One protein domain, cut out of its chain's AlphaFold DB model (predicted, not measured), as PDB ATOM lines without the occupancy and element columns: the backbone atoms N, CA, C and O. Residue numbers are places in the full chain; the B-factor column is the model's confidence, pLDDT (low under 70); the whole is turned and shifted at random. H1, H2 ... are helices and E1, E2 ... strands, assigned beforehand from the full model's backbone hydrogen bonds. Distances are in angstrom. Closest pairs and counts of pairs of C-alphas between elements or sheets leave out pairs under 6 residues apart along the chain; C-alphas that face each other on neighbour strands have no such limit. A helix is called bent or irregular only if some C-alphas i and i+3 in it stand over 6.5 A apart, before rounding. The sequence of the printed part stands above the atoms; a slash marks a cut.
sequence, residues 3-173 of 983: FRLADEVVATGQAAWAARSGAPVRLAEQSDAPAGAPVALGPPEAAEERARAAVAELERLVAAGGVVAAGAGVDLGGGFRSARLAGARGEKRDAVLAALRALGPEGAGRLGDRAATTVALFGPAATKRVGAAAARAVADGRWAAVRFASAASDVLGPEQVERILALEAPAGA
ATOM      1  N   PHE A   3     -39.942 -37.733 -33.020       75.25
ATOM      2  CA  PHE A   3     -41.294 -37.193 -32.851       75.25
ATOM      3  C   PHE A   3     -41.241 -35.917 -32.016       75.25
ATOM      4  O   PHE A   3     -40.555 -35.881 -30.994       75.25
ATOM      5  N   ARG A   4     -41.973 -34.882 -32.442       81.62
ATOM      6  CA  ARG A   4     -42.250 -33.723 -31.586       81.62
ATOM      7  C   ARG A   4     -43.483 -34.018 -30.745       81.62
ATOM      8  O   ARG A   4     -44.541 -34.350 -31.283       81.62
ATOM      9  N   LEU A   5     -43.323 -33.907 -29.438       82.44
ATOM     10  CA  LEU A   5     -44.385 -34.074 -28.459       82.44
ATOM     11  C   LEU A   5     -44.928 -32.708 -28.031       82.44
ATOM     12  O   LEU A   5     -44.393 -31.661 -28.403       82.44
ATOM     13  N   ALA A   6     -45.992 -32.727 -27.236       76.25
ATOM     14  CA  ALA A   6     -46.397 -31.577 -26.437       76.25
ATOM     15  C   ALA A   6     -45.215 -31.050 -25.588       76.25
ATOM     16  O   ALA A   6     -44.308 -31.815 -25.249       76.25
ATOM     17  N   ASP A   7     -45.222 -29.753 -25.265       67.38
ATOM     18  CA  ASP A   7     -44.146 -29.046 -24.539       67.38
ATOM     19  C   ASP A   7     -42.791 -28.953 -25.287       67.38
ATOM     20  O   ASP A   7     -41.742 -28.820 -24.660       67.38
ATOM     21  N   GLU A   8     -42.787 -29.035 -26.628       69.31
ATOM     22  CA  GLU A   8     -41.582 -28.955 -27.490       69.31
ATOM     23  C   GLU A   8     -40.524 -30.053 -27.227       69.31
ATOM     24  O   GLU A   8     -39.370 -29.961 -27.656       69.31
ATOM     25  N   VAL A   9     -40.911 -31.142 -26.555       76.12
ATOM     26  CA  VAL A   9     -40.014 -32.271 -26.282       76.12
ATOM     27  C   VAL A   9     -39.828 -33.112 -27.546       76.12
ATOM     28  O   VAL A   9     -40.794 -33.564 -28.165       76.12
ATOM     29  N   VAL A  10     -38.574 -33.379 -27.916       77.88
ATOM     30  CA  VAL A  10     -38.235 -34.263 -29.039       77.88
ATOM     31  C   VAL A  10     -37.888 -35.651 -28.511       77.88
ATOM     32  O   VAL A  10     -36.837 -35.842 -27.900       77.88
ATOM     33  N   ALA A  11     -38.743 -36.637 -28.780       77.12
ATOM     34  CA  ALA A  11     -38.436 -38.034 -28.493       77.12
ATOM     35  C   ALA A  11     -37.552 -38.613 -29.607       77.12
ATOM     36  O   ALA A  11     -37.921 -38.584 -30.786       77.12
ATOM     37  N   THR A  12     -36.383 -39.140 -29.236       78.50
ATOM     38  CA  THR A  12     -35.438 -39.800 -30.146       78.50
ATOM     39  C   THR A  12     -35.240 -41.260 -29.734       78.50
ATOM     40  O   THR A  12     -35.305 -41.600 -28.557       78.50
ATOM     41  N   GLY A  13     -35.061 -42.156 -30.710       79.75
ATOM     42  CA  GLY A  13     -34.824 -43.585 -30.443       79.75
ATOM     43  C   GLY A  13     -36.054 -44.393 -29.997       79.75
ATOM     44  O   GLY A  13     -35.924 -45.581 -29.725       79.75
ATOM     45  N   GLN A  14     -37.242 -43.785 -29.970       85.06
ATOM     46  CA  GLN A  14     -38.521 -44.435 -29.656       85.06
ATOM     47  C   GLN A  14     -39.448 -44.434 -30.881       85.06
ATOM     48  O   GLN A  14     -39.288 -43.615 -31.792       85.06
ATOM     49  N   ALA A  15     -40.412 -45.353 -30.912       87.31
ATOM     50  CA  ALA A  15     -41.538 -45.309 -31.843       87.31
ATOM     51  C   ALA A  15     -42.816 -44.852 -31.119       87.31
ATOM     52  O   ALA A  15     -42.890 -44.906 -29.890       87.31
ATOM     53  N   ALA A  16     -43.790 -44.357 -31.884       88.44
ATOM     54  CA  ALA A  16     -45.079 -43.897 -31.381       88.44
ATOM     55  C   ALA A  16     -46.203 -44.778 -31.938       88.44
ATOM     56  O   ALA A  16     -46.230 -45.062 -33.138       88.44
ATOM     57  N   TRP A  17     -47.134 -45.182 -31.076       90.38
ATOM     58  CA  TRP A  17     -48.324 -45.947 -31.443       90.38
ATOM     59  C   TRP A  17     -49.581 -45.189 -31.033       90.38
ATOM     60  O   TRP A  17     -49.655 -44.663 -29.921       90.38
ATOM     61  N   ALA A  18     -50.569 -45.155 -31.923       87.12
ATOM     62  CA  ALA A  18     -51.892 -44.600 -31.662       87.12
ATOM     63  C   ALA A  18     -52.962 -45.686 -31.806       87.12
ATOM     64  O   ALA A  18     -52.792 -46.648 -32.559       87.12
ATOM     65  N   ALA A  19     -54.085 -45.499 -31.118       79.75
ATOM     66  CA  ALA A  19     -55.288 -46.277 -31.359       79.75
ATOM     67  C   ALA A  19     -55.960 -45.806 -32.658       79.75
ATOM     68  O   ALA A  19     -56.388 -44.655 -32.758       79.75
ATOM     69  N   ARG A  20     -56.066 -46.683 -33.660       75.50
ATOM     70  CA  ARG A  20     -56.953 -46.480 -34.817       75.50
ATOM     71  C   ARG A  20     -57.783 -47.741 -35.012       75.50
ATOM     72  O   ARG A  20     -57.229 -48.823 -35.181       75.50
ATOM     73  N   SER A  21     -59.107 -47.600 -34.975       65.62
ATOM     74  CA  SER A  21     -60.054 -48.706 -35.199       65.62
ATOM     75  C   SER A  21     -59.834 -49.927 -34.285       65.62
ATOM     76  O   SER A  21     -59.999 -51.062 -34.721       65.62
ATOM     77  N   GLY A  22     -59.436 -49.705 -33.026       60.22
ATOM     78  CA  GLY A  22     -59.229 -50.766 -32.027       60.22
ATOM     79  C   GLY A  22     -57.927 -51.567 -32.166       60.22
ATOM     80  O   GLY A  22     -57.719 -52.518 -31.415       60.22
ATOM     81  N   ALA A  23     -57.039 -51.195 -33.095       71.50
ATOM     82  CA  ALA A  23     -55.725 -51.811 -33.259       71.50
ATOM     83  C   ALA A  23     -54.589 -50.791 -33.037       71.50
ATOM     84  O   ALA A  23     -54.738 -49.609 -33.371       71.50
ATOM     85  N   PRO A  24     -53.435 -51.224 -32.484       82.88
ATOM     86  CA  PRO A  24     -52.267 -50.366 -32.335       82.88
ATOM     87  C   PRO A  24     -51.651 -50.087 -33.711       82.88
ATOM     88  O   PRO A  24     -51.121 -50.987 -34.358       82.88
ATOM     89  N   VAL A  25     -51.671 -48.829 -34.150       84.75
ATOM     90  CA  VAL A  25     -51.023 -48.409 -35.399       84.75
ATOM     91  C   VAL A  25     -49.749 -47.644 -35.074       84.75
ATOM     92  O   VAL A  25     -49.778 -46.634 -34.368       84.75
ATOM     93  N   ARG A  26     -48.619 -48.121 -35.603       86.31
ATOM     94  CA  ARG A  26     -47.333 -47.425 -35.512       86.31
ATOM     95  C   ARG A  26     -47.348 -46.203 -36.432       86.31
ATOM     96  O   ARG A  26     -47.629 -46.326 -37.620       86.31
ATOM     97  N   LEU A  27     -47.029 -45.033 -35.888       83.06
ATOM     98  CA  LEU A  27     -47.010 -43.776 -36.635       83.06
ATOM     99  C   LEU A  27     -45.681 -43.595 -37.382       83.06
ATOM    100  O   LEU A  27     -44.607 -43.878 -36.843       83.06
ATOM    101  N   ALA A  28     -45.753 -43.092 -38.616       75.19
ATOM    102  CA  ALA A  28     -44.587 -42.617 -39.365       75.19
ATOM    103  C   ALA A  28     -44.142 -41.220 -38.877       75.19
ATOM    104  O   ALA A  28     -44.929 -40.500 -38.262       75.19
ATOM    105  N   GLU A  29     -42.898 -40.808 -39.169       59.59
ATOM    106  CA  GLU A  29     -42.354 -39.483 -38.779       59.59
ATOM    107  C   GLU A  29     -43.175 -38.294 -39.320       59.59
ATOM    108  O   GLU A  29     -43.202 -37.239 -38.690       59.59
ATOM    109  N   GLN A  30     -43.875 -38.471 -40.446       55.09
ATOM    110  CA  GLN A  30     -44.822 -37.515 -41.038       55.09
ATOM    111  C   GLN A  30     -46.233 -38.125 -41.090       55.09
ATOM    112  O   GLN A  30     -46.803 -38.336 -42.153       55.09
ATOM    113  N   SER A  31     -46.767 -38.517 -39.935       60.59
ATOM    114  CA  SER A  31     -48.116 -39.083 -39.830       60.59
ATOM    115  C   SER A  31     -49.209 -38.014 -39.971       60.59
ATOM    116  O   SER A  31     -49.136 -36.992 -39.293       60.59
ATOM    117  N   ASP A  32     -50.308 -38.335 -40.668       62.94
ATOM    118  CA  ASP A  32     -51.596 -37.601 -40.656       62.94
ATOM    119  C   ASP A  32     -52.343 -37.729 -39.307       62.94
ATOM    120  O   ASP A  32     -53.569 -37.843 -39.248       62.94
ATOM    121  N   ALA A  33     -51.624 -37.849 -38.189       70.94
ATOM    122  CA  ALA A  33     -52.261 -37.900 -36.879       70.94
ATOM    123  C   ALA A  33     -52.648 -36.470 -36.466       70.94
ATOM    124  O   ALA A  33     -51.841 -35.559 -36.667       70.94
ATOM    125  N   PRO A  34     -53.841 -36.256 -35.878       76.44
ATOM    126  CA  PRO A  34     -54.243 -34.937 -35.409       76.44
ATOM    127  C   PRO A  34     -53.225 -34.357 -34.423       76.44
ATOM    128  O   PRO A  34     -52.633 -35.078 -33.611       76.44
ATOM    129  N   ALA A  35     -53.046 -33.039 -34.472       79.19
ATOM    130  CA  ALA A  35     -52.239 -32.321 -33.497       79.19
ATOM    131  C   ALA A  35     -52.721 -32.629 -32.066       79.19
ATOM    132  O   ALA A  35     -53.918 -32.651 -31.789       79.19
ATOM    133  N   GLY A  36     -51.790 -32.889 -31.148       82.56
ATOM    134  CA  GLY A  36     -52.120 -33.194 -29.755       82.56
ATOM    135  C   GLY A  36     -52.699 -34.584 -29.470       82.56
ATOM    136  O   GLY A  36     -53.067 -34.826 -28.312       82.56
ATOM    137  N   ALA A  37     -52.760 -35.484 -30.462       87.69
ATOM    138  CA  ALA A  37     -53.288 -36.840 -30.297       87.69
ATOM    139  C   ALA A  37     -52.519 -37.648 -29.227       87.69
ATOM    140  O   ALA A  37     -51.291 -37.519 -29.128       87.69
ATOM    141  N   PRO A  38     -53.216 -38.488 -28.435       90.81
ATOM    142  CA  PRO A  38     -52.587 -39.342 -27.436       90.81
ATOM    143  C   PRO A  38     -51.834 -40.494 -28.112       90.81
ATOM    144  O   PRO A  38     -52.355 -41.148 -29.015       90.81
ATOM    145  N   VAL A  39     -50.610 -40.759 -27.659       92.19
ATOM    146  CA  VAL A  39     -49.750 -41.825 -28.188       92.19
ATOM    147  C   VAL A  39     -49.051 -42.588 -27.068       92.19
ATOM    148  O   VAL A  39     -48.747 -42.034 -26.012       92.19
ATOM    149  N   ALA A  40     -48.765 -43.864 -27.309       92.88
ATOM    150  CA  ALA A  40     -47.854 -44.656 -26.493       92.88
ATOM    151  C   ALA A  40     -46.456 -44.569 -27.121       92.88
ATOM    152  O   ALA A  40     -46.306 -44.828 -28.313       92.88
ATOM    153  N   LEU A  41     -45.442 -44.187 -26.347       92.50
ATOM    154  CA  LEU A  41     -44.039 -44.130 -26.766       92.50
ATOM    155  C   LEU A  41     -43.275 -45.296 -26.163       92.50
ATOM    156  O   LEU A  41     -43.335 -45.502 -24.957       92.50
ATOM    157  N   GLY A  42     -42.527 -46.027 -26.978       91.75
ATOM    158  CA  GLY A  42     -41.864 -47.259 -26.556       91.75
ATOM    159  C   GLY A  42     -40.761 -47.726 -27.512       91.75
ATOM    160  O   GLY A  42     -40.434 -47.024 -28.478       91.75
ATOM    161  N   PRO A  43     -40.156 -48.897 -27.247       90.75
ATOM    162  CA  PRO A  43     -39.015 -49.406 -28.008       90.75
ATOM    163  C   PRO A  43     -39.383 -49.711 -29.470       90.75
ATOM    164  O   PRO A  43     -40.351 -50.430 -29.691       90.75
ATOM    165  N   PRO A  44     -38.620 -49.258 -30.481       85.81
ATOM    166  CA  PRO A  44     -38.975 -49.416 -31.899       85.81
ATOM    167  C   PRO A  44     -39.095 -50.876 -32.373       85.81
ATOM    168  O   PRO A  44     -39.754 -51.123 -33.383       85.81
ATOM    169  N   GLU A  45     -38.483 -51.803 -31.635       87.12
ATOM    170  CA  GLU A  45     -38.483 -53.264 -31.827       87.12
ATOM    171  C   GLU A  45     -39.559 -53.971 -30.966       87.12
ATOM    172  O   GLU A  45     -39.507 -55.181 -30.746       87.12
ATOM    173  N   ALA A  46     -40.500 -53.233 -30.367       87.06
ATOM    174  CA  ALA A  46     -41.496 -53.826 -29.481       87.06
ATOM    175  C   ALA A  46     -42.435 -54.781 -30.238       87.06
ATOM    176  O   ALA A  46     -43.014 -54.419 -31.263       87.06
ATOM    177  N   ALA A  47     -42.622 -55.983 -29.683       87.69
ATOM    178  CA  ALA A  47     -43.573 -56.967 -30.190       87.69
ATOM    179  C   ALA A  47     -45.005 -56.404 -30.218       87.69
ATOM    180  O   ALA A  47     -45.400 -55.647 -29.324       87.69
ATOM    181  N   GLU A  48     -45.795 -56.818 -31.211       84.62
ATOM    182  CA  GLU A  48     -47.145 -56.295 -31.449       84.62
ATOM    183  C   GLU A  48     -48.072 -56.464 -30.234       84.62
ATOM    184  O   GLU A  48     -48.827 -55.555 -29.901       84.62
ATOM    185  N   GLU A  49     -47.954 -57.574 -29.500       87.06
ATOM    186  CA  GLU A  49     -48.710 -57.825 -28.265       87.06
ATOM    187  C   GLU A  49     -48.424 -56.784 -27.174       87.06
ATOM    188  O   GLU A  49     -49.348 -56.307 -26.515       87.06
ATOM    189  N   ARG A  50     -47.156 -56.373 -27.012       89.88
ATOM    190  CA  ARG A  50     -46.781 -55.339 -26.034       89.88
ATOM    191  C   ARG A  50     -47.297 -53.968 -26.454       89.88
ATOM    192  O   ARG A  50     -47.807 -53.233 -25.613       89.88
ATOM    193  N   ALA A  51     -47.203 -53.643 -27.744       89.00
ATOM    194  CA  ALA A  51     -47.760 -52.404 -28.278       89.00
ATOM    195  C   ALA A  51     -49.291 -52.362 -28.113       89.00
ATOM    196  O   ALA A  51     -49.837 -51.333 -27.720       89.00
ATOM    197  N   ARG A  52     -49.982 -53.489 -28.331       90.25
ATOM    198  CA  ARG A  52     -51.433 -53.620 -28.127       90.25
ATOM    199  C   ARG A  52     -51.826 -53.411 -26.666       90.25
ATOM    200  O   ARG A  52     -52.749 -52.651 -26.397       90.25
ATOM    201  N   ALA A  53     -51.101 -54.024 -25.729       90.75
ATOM    202  CA  ALA A  53     -51.337 -53.840 -24.297       90.75
ATOM    203  C   ALA A  53     -51.125 -52.379 -23.854       90.75
ATOM    204  O   ALA A  53     -51.956 -51.836 -23.127       90.75
ATOM    205  N   ALA A  54     -50.062 -51.727 -24.336       92.75
ATOM    206  CA  ALA A  54     -49.776 -50.327 -24.024       92.75
ATOM    207  C   ALA A  54     -50.824 -49.362 -24.605       92.75
ATOM    208  O   ALA A  54     -51.235 -48.426 -23.923       92.75
ATOM    209  N   VAL A  55     -51.292 -49.590 -25.838       92.06
ATOM    210  CA  VAL A  55     -52.360 -48.778 -26.447       92.06
ATOM    211  C   VAL A  55     -53.688 -48.966 -25.710       92.06
ATOM    212  O   VAL A  55     -54.352 -47.975 -25.427       92.06
ATOM    213  N   ALA A  56     -54.038 -50.189 -25.303       91.56
ATOM    214  CA  ALA A  56     -55.232 -50.428 -24.487       91.56
ATOM    215  C   ALA A  56     -55.152 -49.726 -23.116       91.56
ATOM    216  O   ALA A  56     -56.145 -49.204 -22.611       91.56
ATOM    217  N   GLU A  57     -53.966 -49.678 -22.504       92.56
ATOM    218  CA  GLU A  57     -53.756 -48.936 -21.258       92.56
ATOM    219  C   GLU A  57     -53.828 -47.416 -21.461       92.56
ATOM    220  O   GLU A  57     -54.391 -46.708 -20.626       92.56
ATOM    221  N   LEU A  58     -53.321 -46.911 -22.587       93.38
ATOM    222  CA  LEU A  58     -53.481 -45.514 -22.981       93.38
ATOM    223  C   LEU A  58     -54.959 -45.156 -23.181       93.38
ATOM    224  O   LEU A  58     -55.390 -44.111 -22.703       93.38
ATOM    225  N   GLU A  59     -55.742 -46.009 -23.844       92.75
ATOM    226  CA  GLU A  59     -57.185 -45.812 -24.015       92.75
ATOM    227  C   GLU A  59     -57.910 -45.768 -22.666       92.75
ATOM    228  O   GLU A  59     -58.733 -44.879 -22.452       92.75
ATOM    229  N   ARG A  60     -57.559 -46.651 -21.717       92.25
ATOM    230  CA  ARG A  60     -58.089 -46.599 -20.340       92.25
ATOM    231  C   ARG A  60     -57.735 -45.293 -19.633       92.25
ATOM    232  O   ARG A  60     -58.605 -44.682 -19.014       92.25
ATOM    233  N   LEU A  61     -56.485 -44.842 -19.747       92.75
ATOM    234  CA  LEU A  61     -56.041 -43.569 -19.175       92.75
ATOM    235  C   LEU A  61     -56.803 -42.383 -19.780       92.75
ATOM    236  O   LEU A  61     -57.235 -41.500 -19.046       92.75
ATOM    237  N   VAL A  62     -56.994 -42.372 -21.101       91.88
ATOM    238  CA  VAL A  62     -57.742 -41.322 -21.807       91.88
ATOM    239  C   VAL A  62     -59.228 -41.367 -21.450       91.88
ATOM    240  O   VAL A  62     -59.828 -40.314 -21.260       91.88
ATOM    241  N   ALA A  63     -59.821 -42.550 -21.291       89.31
ATOM    242  CA  ALA A  63     -61.210 -42.691 -20.864       89.31
ATOM    243  C   ALA A  63     -61.436 -42.172 -19.432       89.31
ATOM    244  O   ALA A  63     -62.464 -41.558 -19.156       89.31
ATOM    245  N   ALA A  64     -60.474 -42.386 -18.529       88.44
ATOM    246  CA  ALA A  64     -60.576 -41.964 -17.132       88.44
ATOM    247  C   ALA A  64     -60.161 -40.498 -16.889       88.44
ATOM    248  O   ALA A  64     -60.770 -39.813 -16.070       88.44
ATOM    249  N   GLY A  65     -59.113 -40.016 -17.566       84.50
ATOM    250  CA  GLY A  65     -58.478 -38.711 -17.321       84.50
ATOM    251  C   GLY A  65     -58.508 -37.737 -18.500       84.50
ATOM    252  O   GLY A  65     -57.932 -36.651 -18.416       84.50
ATOM    253  N   GLY A  66     -59.148 -38.114 -19.608       89.38
ATOM    254  CA  GLY A  66     -59.142 -37.358 -20.856       89.38
ATOM    255  C   GLY A  66     -57.802 -37.416 -21.596       89.38
ATOM    256  O   GLY A  66     -56.789 -37.915 -21.105       89.38
ATOM    257  N   VAL A  67     -57.773 -36.838 -22.801       89.25
ATOM    258  CA  VAL A  67     -56.568 -36.791 -23.654       89.25
ATOM    259  C   VAL A  67     -55.401 -36.074 -22.961       89.25
ATOM    260  O   VAL A  67     -54.243 -36.419 -23.183       89.25
ATOM    261  N   VAL A  68     -55.685 -35.113 -22.077       89.38
ATOM    262  CA  VAL A  68     -54.673 -34.359 -21.318       89.38
ATOM    263  C   VAL A  68     -53.822 -35.279 -20.436       89.38
ATOM    264  O   VAL A  68     -52.601 -35.125 -20.422       89.38
ATOM    265  N   ALA A  69     -54.420 -36.290 -19.788       90.94
ATOM    266  CA  ALA A  69     -53.700 -37.243 -18.939       90.94
ATOM    267  C   ALA A  69     -52.619 -38.028 -19.704       90.94
ATOM    268  O   ALA A  69     -51.570 -38.350 -19.142       90.94
ATOM    269  N   ALA A  70     -52.811 -38.262 -21.009       91.25
ATOM    270  CA  ALA A  70     -51.811 -38.920 -21.845       91.25
ATOM    271  C   ALA A  70     -50.489 -38.136 -21.904       91.25
ATOM    272  O   ALA A  70     -49.427 -38.739 -22.013       91.25
ATOM    273  N   GLY A  71     -50.507 -36.808 -21.750       90.44
ATOM    274  CA  GLY A  71     -49.294 -35.982 -21.754       90.44
ATOM    275  C   GLY A  71     -48.394 -36.174 -20.527       90.44
ATOM    276  O   GLY A  71     -47.279 -35.656 -20.495       90.44
ATOM    277  N   ALA A  72     -48.838 -36.906 -19.498       90.69
ATOM    278  CA  ALA A  72     -48.149 -36.949 -18.212       90.69
ATOM    279  C   ALA A  72     -46.888 -37.827 -18.210       90.69
ATOM    280  O   ALA A  72     -46.008 -37.608 -17.380       90.69
ATOM    281  N   GLY A  73     -46.715 -38.727 -19.184       91.38
ATOM    282  CA  GLY A  73     -45.604 -39.683 -19.178       91.38
ATOM    283  C   GLY A  73     -45.871 -40.908 -18.305       91.38
ATOM    284  O   GLY A  73     -44.919 -41.454 -17.754       91.38
ATOM    285  N   VAL A  74     -47.141 -41.306 -18.155       93.69
ATOM    286  CA  VAL A  74     -47.562 -42.460 -17.347       93.69
ATOM    287  C   VAL A  74     -46.933 -43.730 -17.904       93.69
ATOM    288  O   VAL A  74     -46.985 -43.955 -19.111       93.69
ATOM    289  N   ASP A  75     -46.374 -44.566 -17.037       94.12
ATOM    290  CA  ASP A  75     -45.921 -45.911 -17.377       94.12
ATOM    291  C   ASP A  75     -47.118 -46.785 -17.780       94.12
ATOM    292  O   ASP A  75     -48.026 -47.049 -16.981       94.12
ATOM    293  N   LEU A  76     -47.124 -47.201 -19.045       92.75
ATOM    294  CA  LEU A  76     -48.142 -48.064 -19.648       92.75
ATOM    295  C   LEU A  76     -47.741 -49.551 -19.581       92.75
ATOM    296  O   LEU A  76     -48.500 -50.406 -20.033       92.75
ATOM    297  N   GLY A  77     -46.568 -49.863 -19.019       91.00
ATOM    298  CA  GLY A  77     -45.990 -51.201 -18.957       91.00
ATOM    299  C   GLY A  77     -45.125 -51.541 -20.175       91.00
ATOM    300  O   GLY A  77     -45.180 -50.900 -21.223       91.00
ATOM    301  N   GLY A  78     -44.266 -52.558 -20.043       86.19
ATOM    302  CA  GLY A  78     -43.459 -53.078 -21.159       86.19
ATOM    303  C   GLY A  78     -42.445 -52.087 -21.753       86.19
ATOM    304  O   GLY A  78     -42.031 -52.263 -22.899       86.19
ATOM    305  N   GLY A  79     -42.067 -51.049 -20.996       89.44
ATOM    306  CA  GLY A  79     -41.189 -49.964 -21.449       89.44
ATOM    307  C   GLY A  79     -41.907 -48.842 -22.206       89.44
ATOM    308  O   GLY A  79     -41.233 -47.996 -22.794       89.44
ATOM    309  N   PHE A  80     -43.244 -48.829 -22.207       93.75
ATOM    310  CA  PHE A  80     -44.043 -47.795 -22.854       93.75
ATOM    311  C   PHE A  80     -44.438 -46.677 -21.890       93.75
ATOM    312  O   PHE A  80     -44.733 -46.914 -20.721       93.75
ATOM    313  N   ARG A  81     -44.509 -45.447 -22.402       93.69
ATOM    314  CA  ARG A  81     -45.033 -44.283 -21.683       93.69
ATOM    315  C   ARG A  81     -46.095 -43.556 -22.486       93.69
ATOM    316  O   ARG A  81     -46.030 -43.517 -23.710       93.69
ATOM    317  N   SER A  82     -47.047 -42.941 -21.799       93.75
ATOM    318  CA  SER A  82     -48.036 -42.076 -22.435       93.75
ATOM    319  C   SER A  82     -47.400 -40.757 -22.895       93.75
ATOM    320  O   SER A  82     -46.554 -40.191 -22.202       93.75
ATOM    321  N   ALA A  83     -47.821 -40.230 -24.041       91.25
ATOM    322  CA  ALA A  83     -47.496 -38.875 -24.473       91.25
ATOM    323  C   ALA A  83     -48.604 -38.276 -25.349       91.25
ATOM    324  O   ALA A  83     -49.585 -38.937 -25.692       91.25
ATOM    325  N   ARG A  84     -48.429 -37.007 -25.729       91.12
ATOM    326  CA  ARG A  84     -49.242 -36.320 -26.740       91.12
ATOM    327  C   ARG A  84     -48.339 -35.786 -27.841       91.12
ATOM    328  O   ARG A  84     -47.241 -35.315 -27.545       91.12
ATOM    329  N   LEU A  85     -48.800 -35.850 -29.087       88.06
ATOM    330  CA  LEU A  85     -48.107 -35.234 -30.223       88.06
ATOM    331  C   LEU A  85     -48.090 -33.698 -30.112       88.06
ATOM    332  O   LEU A  85     -48.864 -33.106 -29.357       88.06
ATOM    333  N   ALA A  86     -47.208 -33.047 -30.872       83.69
ATOM    334  CA  ALA A  86     -47.124 -31.587 -30.940       83.69
ATOM    335  C   ALA A  86     -48.463 -30.923 -31.328       83.69
ATOM    336  O   ALA A  86     -49.293 -31.511 -32.026       83.69
ATOM    337  N   GLY A  87     -48.664 -29.685 -30.863       74.56
ATOM    338  CA  GLY A  87     -49.887 -28.895 -31.077       74.56
ATOM    339  C   GLY A  87     -50.993 -29.105 -30.031       74.56
ATOM    340  O   GLY A  87     -52.051 -28.488 -30.121       74.56
ATOM    341  N   ALA A  88     -50.745 -29.929 -29.011       77.38
ATOM    342  CA  ALA A  88     -51.557 -29.990 -27.799       77.38
ATOM    343  C   ALA A  88     -51.555 -28.653 -27.031       77.38
ATOM    344  O   ALA A  88     -50.494 -28.079 -26.800       77.38
ATOM    345  N   ARG A  89     -52.731 -28.204 -26.565       72.81
ATOM    346  CA  ARG A  89     -52.858 -27.131 -25.559       72.81
ATOM    347  C   ARG A  89     -52.636 -27.674 -24.133       72.81
ATOM    348  O   ARG A  89     -52.918 -28.855 -23.882       72.81
ATOM    349  N   GLY A  90     -52.219 -26.787 -23.226       74.44
ATOM    350  CA  GLY A  90     -51.975 -27.056 -21.801       74.44
ATOM    351  C   GLY A  90     -50.497 -27.285 -21.467       74.44
ATOM    352  O   GLY A  90     -49.703 -27.582 -22.355       74.44
ATOM    353  N   GLU A  91     -50.142 -27.145 -20.191       85.38
ATOM    354  CA  GLU A  91     -48.790 -27.392 -19.675       85.38
ATOM    355  C   GLU A  91     -48.649 -28.816 -19.117       85.38
ATOM    356  O   GLU A  91     -49.628 -29.474 -18.741       85.38
ATOM    357  N   LYS A  92     -47.401 -29.260 -18.925       87.38
ATOM    358  CA  LYS A  92     -47.081 -30.523 -18.241       87.38
ATOM    359  C   LYS A  92     -47.807 -30.706 -16.899       87.38
ATOM    360  O   LYS A  92     -48.193 -31.831 -16.571       87.38
ATOM    361  N   ARG A  93     -48.022 -29.627 -16.134       90.62
ATOM    362  CA  ARG A  93     -48.735 -29.670 -14.842       90.62
ATOM    363  C   ARG A  93     -50.176 -30.162 -14.984       90.62
ATOM    364  O   ARG A  93     -50.640 -30.947 -14.158       90.62
ATOM    365  N   ASP A  94     -50.855 -29.756 -16.057       90.62
ATOM    366  CA  ASP A  94     -52.251 -30.112 -16.316       90.62
ATOM    367  C   ASP A  94     -52.359 -31.609 -16.604       90.62
ATOM    368  O   ASP A  94     -53.229 -32.299 -16.069       90.62
ATOM    369  N   ALA A  95     -51.410 -32.124 -17.392       90.75
ATOM    370  CA  ALA A  95     -51.303 -33.541 -17.697       90.75
ATOM    371  C   ALA A  95     -51.062 -34.378 -16.436       90.75
ATOM    372  O   ALA A  95     -51.754 -35.373 -16.216       90.75
ATOM    373  N   VAL A  96     -50.122 -33.963 -15.580       92.44
ATOM    374  CA  VAL A  96     -49.814 -34.667 -14.325       92.44
ATOM    375  C   VAL A  96     -51.012 -34.668 -13.370       92.44
ATOM    376  O   VAL A  96     -51.313 -35.716 -12.803       92.44
ATOM    377  N   LEU A  97     -51.734 -33.552 -13.220       92.00
ATOM    378  CA  LEU A  97     -52.946 -33.502 -12.392       92.00
ATOM    379  C   LEU A  97     -54.061 -34.403 -12.930       92.00
ATOM    380  O   LEU A  97     -54.665 -35.148 -12.157       92.00
ATOM    381  N   ALA A  98     -54.313 -34.365 -14.240       91.12
ATOM    382  CA  ALA A  98     -55.314 -35.213 -14.880       91.12
ATOM    383  C   ALA A  98     -54.984 -36.706 -14.704       91.12
ATOM    384  O   ALA A  98     -55.853 -37.498 -14.341       91.12
ATOM    385  N   ALA A  99     -53.713 -37.081 -14.878       92.06
ATOM    386  CA  ALA A  99     -53.252 -38.448 -14.677       92.06
ATOM    387  C   ALA A  99     -53.312 -38.885 -13.204       92.06
ATOM    388  O   ALA A  99     -53.774 -39.987 -12.930       92.06
ATOM    389  N   LEU A 100     -52.917 -38.037 -12.246       91.75
ATOM    390  CA  LEU A 100     -53.039 -38.342 -10.812       91.75
ATOM    391  C   LEU A 100     -54.490 -38.620 -10.409       91.75
ATOM    392  O   LEU A 100     -54.746 -39.559  -9.659       91.75
ATOM    393  N   ARG A 101     -55.440 -37.834 -10.926       90.06
ATOM    394  CA  ARG A 101     -56.870 -38.029 -10.656       90.06
ATOM    395  C   ARG A 101     -57.404 -39.328 -11.264       90.06
ATOM    396  O   ARG A 101     -58.193 -40.003 -10.614       90.06
ATOM    397  N   ALA A 102     -56.958 -39.681 -12.469       91.31
ATOM    398  CA  ALA A 102     -57.352 -40.916 -13.151       91.31
ATOM    399  C   ALA A 102     -56.755 -42.180 -12.508       91.31
ATOM    400  O   ALA A 102     -57.421 -43.207 -12.429       91.31
ATOM    401  N   LEU A 103     -55.502 -42.107 -12.053       89.94
ATOM    402  CA  LEU A 103     -54.766 -43.230 -11.464       89.94
ATOM    403  C   LEU A 103     -55.074 -43.443  -9.974       89.94
ATOM    404  O   LEU A 103     -54.878 -44.543  -9.459       89.94
ATOM    405  N   GLY A 104     -55.508 -42.394  -9.274       85.94
ATOM    406  CA  GLY A 104     -55.679 -42.409  -7.825       85.94
ATOM    407  C   GLY A 104     -54.351 -42.490  -7.049       85.94
ATOM    408  O   GLY A 104     -53.265 -42.536  -7.637       85.94
ATOM    409  N   PRO A 105     -54.413 -42.501  -5.704       82.62
ATOM    410  CA  PRO A 105     -53.221 -42.513  -4.852       82.62
ATOM    411  C   PRO A 105     -52.360 -43.774  -5.036       82.62
ATOM    412  O   PRO A 105     -51.134 -43.681  -4.996       82.62
ATOM    413  N   GLU A 106     -52.974 -44.934  -5.290       82.69
ATOM    414  CA  GLU A 106     -52.262 -46.207  -5.484       82.69
ATOM    415  C   GLU A 106     -51.510 -46.266  -6.824       82.69
ATOM    416  O   GLU A 106     -50.405 -46.801  -6.901       82.69
ATOM    417  N   GLY A 107     -52.065 -45.657  -7.878       83.81
ATOM    418  CA  GLY A 107     -51.465 -45.629  -9.211       83.81
ATOM    419  C   GLY A 107     -50.432 -44.516  -9.429       83.81
ATOM    420  O   GLY A 107     -49.759 -44.512 -10.462       83.81
ATOM    421  N   ALA A 108     -50.254 -43.593  -8.477       85.19
ATOM    422  CA  ALA A 108     -49.386 -42.420  -8.623       85.19
ATOM    423  C   ALA A 108     -47.911 -42.763  -8.918       85.19
ATOM    424  O   ALA A 108     -47.220 -41.991  -9.582       85.19
ATOM    425  N   GLY A 109     -47.431 -43.938  -8.490       85.62
ATOM    426  CA  GLY A 109     -46.072 -44.416  -8.787       85.62
ATOM    427  C   GLY A 109     -45.782 -44.588 -10.285       85.62
ATOM    428  O   GLY A 109     -44.629 -44.525 -10.701       85.62
ATOM    429  N   ARG A 110     -46.822 -44.724 -11.115       90.94
ATOM    430  CA  ARG A 110     -46.698 -44.854 -12.576       90.94
ATOM    431  C   ARG A 110     -46.305 -43.549 -13.271       90.94
ATOM    432  O   ARG A 110     -45.951 -43.578 -14.442       90.94
ATOM    433  N   LEU A 111     -46.340 -42.407 -12.581       87.81
ATOM    434  CA  LEU A 111     -45.868 -41.120 -13.115       87.81
ATOM    435  C   LEU A 111     -44.340 -40.965 -13.059       87.81
ATOM    436  O   LEU A 111     -43.803 -39.980 -13.568       87.81
ATOM    437  N   GLY A 112     -43.636 -41.941 -12.478       84.88
ATOM    438  CA  GLY A 112     -42.185 -41.948 -12.360       84.88
ATOM    439  C   GLY A 112     -41.693 -41.357 -11.039       84.88
ATOM    440  O   GLY A 112     -42.272 -41.593  -9.979       84.88
ATOM    441  N   ASP A 113     -40.574 -40.634 -11.096       84.56
ATOM    442  CA  ASP A 113     -39.926 -40.081  -9.907       84.56
ATOM    443  C   ASP A 113     -40.814 -39.049  -9.187       84.56
ATOM    444  O   ASP A 113     -41.297 -38.083  -9.781       84.56
ATOM    445  N   ARG A 114     -40.984 -39.228  -7.870       81.88
ATOM    446  CA  ARG A 114     -41.846 -38.375  -7.036       81.88
ATOM    447  C   ARG A 114     -41.375 -36.922  -7.009       81.88
ATOM    448  O   ARG A 114     -42.213 -36.020  -6.920       81.88
ATOM    449  N   ALA A 115     -40.062 -36.678  -7.061       79.44
ATOM    450  CA  ALA A 115     -39.545 -35.315  -7.097       79.44
ATOM    451  C   ALA A 115     -39.885 -34.654  -8.439       79.44
ATOM    452  O   ALA A 115     -40.424 -33.550  -8.435       79.44
ATOM    453  N   ALA A 116     -39.706 -35.358  -9.560       82.56
ATOM    454  CA  ALA A 116     -40.124 -34.884 -10.879       82.56
ATOM    455  C   ALA A 116     -41.633 -34.579 -10.958       82.56
ATOM    456  O   ALA A 116     -42.014 -33.535 -11.486       82.56
ATOM    457  N   THR A 117     -42.500 -35.422 -10.381       86.31
ATOM    458  CA  THR A 117     -43.950 -35.153 -10.308       86.31
ATOM    459  C   THR A 117     -44.254 -33.901  -9.483       86.31
ATOM    460  O   THR A 117     -45.042 -33.058  -9.902       86.31
ATOM    461  N   THR A 118     -43.605 -33.738  -8.327       88.56
ATOM    462  CA  THR A 118     -43.806 -32.563  -7.460       88.56
ATOM    463  C   THR A 118     -43.329 -31.279  -8.146       88.56
ATOM    464  O   THR A 118     -44.006 -30.255  -8.078       88.56
ATOM    465  N   VAL A 119     -42.198 -31.334  -8.854       90.25
ATOM    466  CA  VAL A 119     -41.675 -30.223  -9.661       90.25
ATOM    467  C   VAL A 119     -42.612 -29.893 -10.818       90.25
ATOM    468  O   VAL A 119     -42.869 -28.720 -11.062       90.25
ATOM    469  N   ALA A 120     -43.185 -30.892 -11.491       89.50
ATOM    470  CA  ALA A 120     -44.160 -30.647 -12.550       89.50
ATOM    471  C   ALA A 120     -45.423 -29.937 -12.034       89.50
ATOM    472  O   ALA A 120     -46.004 -29.143 -12.763       89.50
ATOM    473  N   LEU A 121     -45.840 -30.197 -10.790       91.25
ATOM    474  CA  LEU A 121     -47.031 -29.588 -10.188       91.25
ATOM    475  C   LEU A 121     -46.802 -28.182  -9.626       91.25
ATOM    476  O   LEU A 121     -47.700 -27.348  -9.722       91.25
ATOM    477  N   PHE A 122     -45.651 -27.944  -8.990       94.00
ATOM    478  CA  PHE A 122     -45.412 -26.738  -8.183       94.00
ATOM    479  C   PHE A 122     -44.182 -25.929  -8.619       94.00
ATOM    480  O   PHE A 122     -43.839 -24.929  -7.983       94.00
ATOM    481  N   GLY A 123     -43.485 -26.364  -9.671       90.44
ATOM    482  CA  GLY A 123     -42.327 -25.677 -10.230       90.44
ATOM    483  C   GLY A 123     -41.259 -25.369  -9.168       90.44
ATOM    484  O   GLY A 123     -40.884 -26.257  -8.397       90.44
ATOM    485  N   PRO A 124     -40.776 -24.115  -9.072       88.56
ATOM    486  CA  PRO A 124     -39.770 -23.710  -8.086       88.56
ATOM    487  C   PRO A 124     -40.198 -23.859  -6.618       88.56
ATOM    488  O   PRO A 124     -39.343 -23.859  -5.735       88.56
ATOM    489  N   ALA A 125     -41.501 -23.962  -6.334       90.88
ATOM    490  CA  ALA A 125     -42.004 -24.153  -4.975       90.88
ATOM    491  C   ALA A 125     -41.955 -25.624  -4.517       90.88
ATOM    492  O   ALA A 125     -42.273 -25.925  -3.364       90.88
ATOM    493  N   ALA A 126     -41.556 -26.548  -5.397       91.75
ATOM    494  CA  ALA A 126     -41.459 -27.967  -5.092       91.75
ATOM    495  C   ALA A 126     -40.383 -28.248  -4.031       91.75
ATOM    496  O   ALA A 126     -39.181 -28.213  -4.286       91.75
ATOM    497  N   THR A 127     -40.830 -28.580  -2.820       93.81
ATOM    498  CA  THR A 127     -39.982 -29.044  -1.715       93.81
ATOM    499  C   THR A 127     -40.482 -30.388  -1.197       93.81
ATOM    500  O   THR A 127     -41.625 -30.779  -1.445       93.81
ATOM    501  N   LYS A 128     -39.661 -31.091  -0.405       91.56
ATOM    502  CA  LYS A 128     -40.075 -32.341   0.260       91.56
ATOM    503  C   LYS A 128     -41.348 -32.157   1.101       91.56
ATOM    504  O   LYS A 128     -42.187 -33.052   1.140       91.56
ATOM    505  N   ARG A 129     -41.500 -30.995   1.749       94.50
ATOM    506  CA  ARG A 129     -42.681 -30.661   2.557       94.50
ATOM    507  C   ARG A 129     -43.924 -30.439   1.700       94.50
ATOM    508  O   ARG A 129     -44.957 -31.034   1.986       94.50
ATOM    509  N   VAL A 130     -43.802 -29.668   0.618       95.00
ATOM    510  CA  VAL A 130     -44.897 -29.449  -0.342       95.00
ATOM    511  C   VAL A 130     -45.340 -30.772  -0.974       95.00
ATOM    512  O   VAL A 130     -46.535 -31.048  -1.028       95.00
ATOM    513  N   GLY A 131     -44.398 -31.639  -1.362       91.81
ATOM    514  CA  GLY A 131     -44.711 -32.972  -1.888       91.81
ATOM    515  C   GLY A 131     -45.468 -33.855  -0.886       91.81
ATOM    516  O   GLY A 131     -46.444 -34.504  -1.254       91.81
ATOM    517  N   ALA A 132     -45.079 -33.841   0.394       92.38
ATOM    518  CA  ALA A 132     -45.787 -34.575   1.446       92.38
ATOM    519  C   ALA A 132     -47.204 -34.024   1.698       92.38
ATOM    520  O   ALA A 132     -48.150 -34.800   1.834       92.38
ATOM    521  N   ALA A 133     -47.365 -32.697   1.716       94.94
ATOM    522  CA  ALA A 133     -48.669 -32.051   1.856       94.94
ATOM    523  C   ALA A 133     -49.595 -32.366   0.668       94.94
ATOM    524  O   ALA A 133     -50.769 -32.672   0.873       94.94
ATOM    525  N   ALA A 134     -49.062 -32.363  -0.558       93.06
ATOM    526  CA  ALA A 134     -49.807 -32.714  -1.762       93.06
ATOM    527  C   ALA A 134     -50.236 -34.188  -1.760       93.06
ATOM    528  O   ALA A 134     -51.394 -34.483  -2.037       93.06
ATOM    529  N   ALA A 135     -49.342 -35.109  -1.377       90.38
ATOM    530  CA  ALA A 135     -49.672 -36.528  -1.252       90.38
ATOM    531  C   ALA A 135     -50.792 -36.771  -0.228       90.38
ATOM    532  O   ALA A 135     -51.712 -37.539  -0.496       90.38
ATOM    533  N   ARG A 136     -50.754 -36.069   0.914       93.06
ATOM    534  CA  ARG A 136     -51.830 -36.115   1.911       93.06
ATOM    535  C   ARG A 136     -53.144 -35.571   1.350       93.06
ATOM    536  O   ARG A 136     -54.162 -36.235   1.469       93.06
ATOM    537  N   ALA A 137     -53.126 -34.414   0.688       92.88
ATOM    538  CA  ALA A 137     -54.326 -33.840   0.079       92.88
ATOM    539  C   ALA A 137     -54.943 -34.753  -0.995       92.88
ATOM    540  O   ALA A 137     -56.161 -34.882  -1.051       92.88
ATOM    541  N   VAL A 138     -54.119 -35.430  -1.803       91.44
ATOM    542  CA  VAL A 138     -54.578 -36.440  -2.771       91.44
ATOM    543  C   VAL A 138     -55.197 -37.650  -2.066       91.44
ATOM    544  O   VAL A 138     -56.271 -38.090  -2.470       91.44
ATOM    545  N   ALA A 139     -54.566 -38.165  -1.006       90.06
ATOM    546  CA  ALA A 139     -55.098 -39.286  -0.226       90.06
ATOM    547  C   ALA A 139     -56.438 -38.948   0.452       90.06
ATOM    548  O   ALA A 139     -57.340 -39.779   0.470       90.06
ATOM    549  N   ASP A 140     -56.591 -37.710   0.926       90.00
ATOM    550  CA  ASP A 140     -57.830 -37.194   1.521       90.00
ATOM    551  C   ASP A 140     -58.900 -36.830   0.463       90.00
ATOM    552  O   ASP A 140     -59.981 -36.359   0.808       90.00
ATOM    553  N   GLY A 141     -58.605 -36.970  -0.837       88.75
ATOM    554  CA  GLY A 141     -59.518 -36.603  -1.925       88.75
ATOM    555  C   GLY A 141     -59.730 -35.093  -2.110       88.75
ATOM    556  O   GLY A 141     -60.659 -34.683  -2.807       88.75
ATOM    557  N   ARG A 142     -58.868 -34.243  -1.535       91.94
ATOM    558  CA  ARG A 142     -58.947 -32.767  -1.570       91.94
ATOM    559  C   ARG A 142     -58.440 -32.184  -2.897       91.94
ATOM    560  O   ARG A 142     -57.579 -31.305  -2.936       91.94
ATOM    561  N   TRP A 143     -58.991 -32.667  -4.010       91.25
ATOM    562  CA  TRP A 143     -58.551 -32.343  -5.373       91.25
ATOM    563  C   TRP A 143     -58.627 -30.853  -5.720       91.25
ATOM    564  O   TRP A 143     -57.717 -30.340  -6.370       91.25
ATOM    565  N   ALA A 144     -59.658 -30.145  -5.253       93.12
ATOM    566  CA  ALA A 144     -59.798 -28.706  -5.473       93.12
ATOM    567  C   ALA A 144     -58.622 -27.916  -4.864       93.12
ATOM    568  O   ALA A 144     -58.050 -27.044  -5.518       93.12
ATOM    569  N   ALA A 145     -58.188 -28.282  -3.652       94.94
ATOM    570  CA  ALA A 145     -57.041 -27.659  -2.992       94.94
ATOM    571  C   ALA A 145     -55.727 -27.952  -3.737       94.94
ATOM    572  O   ALA A 145     -54.913 -27.050  -3.927       94.94
ATOM    573  N   VAL A 146     -55.540 -29.185  -4.229       94.06
ATOM    574  CA  VAL A 146     -54.366 -29.561  -5.040       94.06
ATOM    575  C   VAL A 146     -54.319 -28.758  -6.343       94.06
ATOM    576  O   VAL A 146     -53.271 -28.210  -6.690       94.06
ATOM    577  N   ARG A 147     -55.459 -28.626  -7.035       93.69
ATOM    578  CA  ARG A 147     -55.583 -27.837  -8.269       93.69
ATOM    579  C   ARG A 147     -55.245 -26.369  -8.025       93.69
ATOM    580  O   ARG A 147     -54.447 -25.790  -8.758       93.69
ATOM    581  N   PHE A 148     -55.815 -25.784  -6.972       95.56
ATOM    582  CA  PHE A 148     -55.586 -24.385  -6.631       95.56
ATOM    583  C   PHE A 148     -54.138 -24.120  -6.226       95.56
ATOM    584  O   PHE A 148     -53.541 -23.149  -6.682       95.56
ATOM    585  N   ALA A 149     -53.550 -25.002  -5.417       96.12
ATOM    586  CA  ALA A 149     -52.160 -24.900  -4.996       96.12
ATOM    587  C   ALA A 149     -51.182 -25.017  -6.175       96.12
ATOM    588  O   ALA A 149     -50.210 -24.266  -6.230       96.12
ATOM    589  N   SER A 150     -51.452 -25.920  -7.125       95.31
ATOM    590  CA  SER A 150     -50.649 -26.077  -8.345       95.31
ATOM    591  C   SER A 150     -50.757 -24.870  -9.281       95.31
ATOM    592  O   SER A 150     -49.779 -24.501  -9.924       95.31
ATOM    593  N   ALA A 151     -51.912 -24.202  -9.332       94.38
ATOM    594  CA  ALA A 151     -52.042 -22.948 -10.070       94.38
ATOM    595  C   ALA A 151     -51.363 -21.771  -9.339       94.38
ATOM    596  O   ALA A 151     -50.713 -20.925  -9.945       94.38
ATOM    597  N   ALA A 152     -51.486 -21.713  -8.012       95.25
ATOM    598  CA  ALA A 152     -50.952 -20.625  -7.200       95.25
ATOM    599  C   ALA A 152     -49.433 -20.713  -6.957       95.25
ATOM    600  O   ALA A 152     -48.835 -19.721  -6.534       95.25
ATOM    601  N   SER A 153     -48.787 -21.854  -7.223       95.19
ATOM    602  CA  SER A 153     -47.346 -22.043  -6.991       95.19
ATOM    603  C   SER A 153     -46.467 -21.047  -7.741       95.19
ATOM    604  O   SER A 153     -45.388 -20.708  -7.267       95.19
ATOM    605  N   ASP A 154     -46.944 -20.515  -8.865       91.62
ATOM    606  CA  ASP A 154     -46.189 -19.569  -9.695       91.62
ATOM    607  C   ASP A 154     -46.074 -18.189  -9.025       91.62
ATOM    608  O   ASP A 154     -45.183 -17.390  -9.329       91.62
ATOM    609  N   VAL A 155     -46.959 -17.904  -8.064       93.81
ATOM    610  CA  VAL A 155     -47.012 -16.633  -7.333       93.81
ATOM    611  C   VAL A 155     -46.760 -16.772  -5.830       93.81
ATOM    612  O   VAL A 155     -46.643 -15.740  -5.154       93.81
ATOM    613  N   LEU A 156     -46.643 -17.994  -5.308       95.00
ATOM    614  CA  LEU A 156     -46.475 -18.313  -3.888       95.00
ATOM    615  C   LEU A 156     -45.122 -18.983  -3.588       95.00
ATOM    616  O   LEU A 156     -44.533 -19.646  -4.432       95.00
ATOM    617  N   GLY A 157     -44.632 -18.817  -2.357       94.00
ATOM    618  CA  GLY A 157     -43.506 -19.599  -1.827       94.00
ATOM    619  C   GLY A 157     -43.938 -20.964  -1.260       94.00
ATOM    620  O   GLY A 157     -45.130 -21.156  -1.005       94.00
ATOM    621  N   PRO A 158     -42.999 -21.894  -0.995       93.94
ATOM    622  CA  PRO A 158     -43.302 -23.254  -0.529       93.94
ATOM    623  C   PRO A 158     -44.219 -23.317   0.702       93.94
ATOM    624  O   PRO A 158     -45.230 -24.016   0.694       93.94
ATOM    625  N   GLU A 159     -43.942 -22.518   1.736       94.25
ATOM    626  CA  GLU A 159     -44.723 -22.503   2.980       94.25
ATOM    627  C   GLU A 159     -46.137 -21.948   2.764       94.25
ATOM    628  O   GLU A 159     -47.058 -22.242   3.523       94.25
ATOM    629  N   GLN A 160     -46.317 -21.109   1.743       95.62
ATOM    630  CA  GLN A 160     -47.618 -20.563   1.369       95.62
ATOM    631  C   GLN A 160     -48.418 -21.585   0.556       95.62
ATOM    632  O   GLN A 160     -49.621 -21.704   0.770       95.62
ATOM    633  N   VAL A 161     -47.758 -22.361  -0.310       96.62
ATOM    634  CA  VAL A 161     -48.373 -23.485  -1.036       96.62
ATOM    635  C   VAL A 161     -48.874 -24.550  -0.056       96.62
ATOM    636  O   VAL A 161     -50.003 -25.011  -0.205       96.62
ATOM    637  N   GLU A 162     -48.112 -24.876   0.998       96.88
ATOM    638  CA  GLU A 162     -48.565 -25.783   2.073       96.88
ATOM    639  C   GLU A 162     -49.885 -25.316   2.716       96.88
ATOM    640  O   GLU A 162     -50.747 -26.141   3.010       96.88
ATOM    641  N   ARG A 163     -50.082 -24.000   2.890       95.88
ATOM    642  CA  ARG A 163     -51.339 -23.448   3.430       95.88
ATOM    643  C   ARG A 163     -52.511 -23.623   2.471       95.88
ATOM    644  O   ARG A 163     -53.595 -23.965   2.922       95.88
ATOM    645  N   ILE A 164     -52.299 -23.416   1.170       97.06
ATOM    646  CA  ILE A 164     -53.351 -23.624   0.161       97.06
ATOM    647  C   ILE A 164     -53.703 -25.113   0.044       97.06
ATOM    648  O   ILE A 164     -54.876 -25.464  -0.026       97.06
ATOM    649  N   LEU A 165     -52.708 -26.003   0.122       96.56
ATOM    650  CA  LEU A 165     -52.920 -27.453   0.165       96.56
ATOM    651  C   LEU A 165     -53.662 -27.927   1.418       96.56
ATOM    652  O   LEU A 165     -54.170 -29.043   1.416       96.56
ATOM    653  N   ALA A 166     -53.709 -27.128   2.487       95.94
ATOM    654  CA  ALA A 166     -54.442 -27.434   3.714       95.94
ATOM    655  C   ALA A 166     -55.912 -26.985   3.675       95.94
ATOM    656  O   ALA A 166     -56.650 -27.306   4.599       95.94
ATOM    657  N   LEU A 167     -56.344 -26.266   2.631       96.31
ATOM    658  CA  LEU A 167     -57.734 -25.839   2.496       96.31
ATOM    659  C   LEU A 167     -58.667 -27.046   2.339       96.31
ATOM    660  O   LEU A 167     -58.315 -28.070   1.742       96.31
ATOM    661  N   GLU A 168     -59.873 -26.897   2.876       94.06
ATOM    662  CA  GLU A 168     -60.932 -27.899   2.838       94.06
ATOM    663  C   GLU A 168     -62.167 -27.313   2.152       94.06
ATOM    664  O   GLU A 168     -62.456 -26.119   2.260       94.06
ATOM    665  N   ALA A 169     -62.876 -28.164   1.414       91.38
ATOM    666  CA  ALA A 169     -64.170 -27.858   0.823       91.38
ATOM    667  C   ALA A 169     -65.192 -28.888   1.330       91.38
ATOM    668  O   ALA A 169     -64.832 -30.060   1.488       91.38
ATOM    669  N   PRO A 170     -66.454 -28.491   1.575       88.38
ATOM    670  CA  PRO A 170     -67.520 -29.429   1.904       88.38
ATOM    671  C   PRO A 170     -67.682 -30.513   0.830       88.38
ATOM    672  O   PRO A 170     -67.453 -30.270  -0.356       88.38
ATOM    673  N   ALA A 171     -68.123 -31.706   1.233       82.00
ATOM    674  CA  ALA A 171     -68.349 -32.807   0.301       82.00
ATOM    675  C   ALA A 171     -69.318 -32.397  -0.826       82.00
ATOM    676  O   ALA A 171     -70.402 -31.876  -0.568       82.00
ATOM    677  N   GLY A 172     -68.922 -32.646  -2.077       80.00
ATOM    678  CA  GLY A 172     -69.708 -32.298  -3.265       80.00
ATOM    679  C   GLY A 172     -69.538 -30.859  -3.771       80.00
ATOM    680  O   GLY A 172     -70.041 -30.563  -4.852       80.00
ATOM    681  N   ALA A 173     -68.815 -29.986  -3.058       85.25
ATOM    682  CA  ALA A 173     -68.458 -28.653  -3.544       85.25
ATOM    683  C   ALA A 173     -67.080 -28.671  -4.227       85.25
ATOM    684  O   ALA A 173     -66.090 -29.098  -3.628       85.25
TER     685      ALA A 173
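AT A GLANCE: This is residues 3 to 173 of the 983 residues of an uncharacterized protein of Streptomyces sp. CNZ289 (UniProt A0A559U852). The domain is an elongated body of two halves set end to end: a curled, strongly twisted sheet of five strands that wraps round the helix H1, and a cluster of five helices, H2 to H6. H2 packs on H1 and joins the halves near the middle, while H6 and E3 lie toward opposite ends of the long axis. The printed part has 171 residues, with six named strands and six named helices in the order E1 E2 E3 E4 H1 E5 E6 H2 H3 H4 H5 H6; the sheet runs E3 E2 E4 E6 E5, all antiparallel. The class is mixed, helices and strands, and the whole is compact, with a radius of gyration of the C-alphas of 16.8 A and spans of 47 by 29 by 25 A.

IN THESE COORDINATES: E1 is residues 10 to 12, with C-alpha 10 at (-38.235, -34.263, -29.039). E2 is residues 15 to 20, 15.7 A long, and E3 is residues 23 to 26. E4 is residues 38 to 42, 13.4 A long. H1, residues 48 to 70, is 20.4 A from first to last C-alpha; C-alpha 48 is at (-47.145, -56.295, -31.449). E5 is residues 75 to 77, and E6 is residues 80 to 84, 13.2 A long. H2 is residues 92 to 111, 11.8 A from end to end, and H3 is residues 114 to 125, 14.4 A. H4 is residues 128 to 139, 16.6 A long, and H5 is residues 143 to 152, 14.1 A. H6, residues 158 to 165, is 10.5 A long and ends with C-alpha 165 at (-52.920, -27.453, 0.165). Three helices are irregular: C-alphas 64 and 67 of H1 are 9.2 A apart, C-alphas 102 and 105 of H2 9.4 A, and C-alphas 121 and 124 of H3 9.6 A. H1 has a kink of 112 degrees near residue 64, and H2 one of 137 degrees near residue 105.

HOW THE PARTS SIT: E1 pairs with no named strand, but its residues 10 to 11 pair antiparallel with residues 3 to 4. E2 and E3 form a hairpin, with N 25 and O 18 at 2.9 A. E2 and E4 are antiparallel neighbours, with N 17 and O 40 at 2.9 A. E4 and E6 have N 41 and O 81 at 2.8 A, and the hairpin of E5 and E6 has N 76 and O 80 at 2.9 A. The sheet curls round H1, which is on one face of it, an arrangement of two layers. E4, H1 and E5 form a split strand-helix-strand unit, two strands running the same way with E6 between them, and its crossover is left-handed. H2 only grazes the sheet, with its residues 95 to 111. Residues 61 to 70 of H1 touch residues 94 to 103 of H2, closest at the C-alphas of Ala 69 and Ala 99, 4.5 A, at a steep tilt of 63 degrees, opposite ways. H2 and H3 form a helical hairpin, closest at the C-alphas of Arg 93 and Leu 121, 5.0 A. H4 and H5 form another, closest at the C-alphas of Ala 134 and Val 146, 6.4 A, at a shallow tilt of 32 degrees. H4 and H6 touch at a shallow tilt of 7 degrees, the same way, closest at the C-alphas of Val 130 and Glu 162, 5.7 A. H2 and H6 are apart. Every O i to N i+4 pair is within hydrogen-bond range in H4 and H5; the others have 15 of 19 in H1, 11 of 16 in H2, 6 of 8 in H3 and 3 of 4 in H6.

THE WHOLE: The two C-alphas farthest apart, those of Glu 45 and Pro 170, are 50.5 A apart. The printed part has no cut. The link from E3 to E4, 11 residues, is long. The mean pLDDT of the printed part is 87.4, and residues 7 to 8, 21 to 22 and 29 to 32 are under 70.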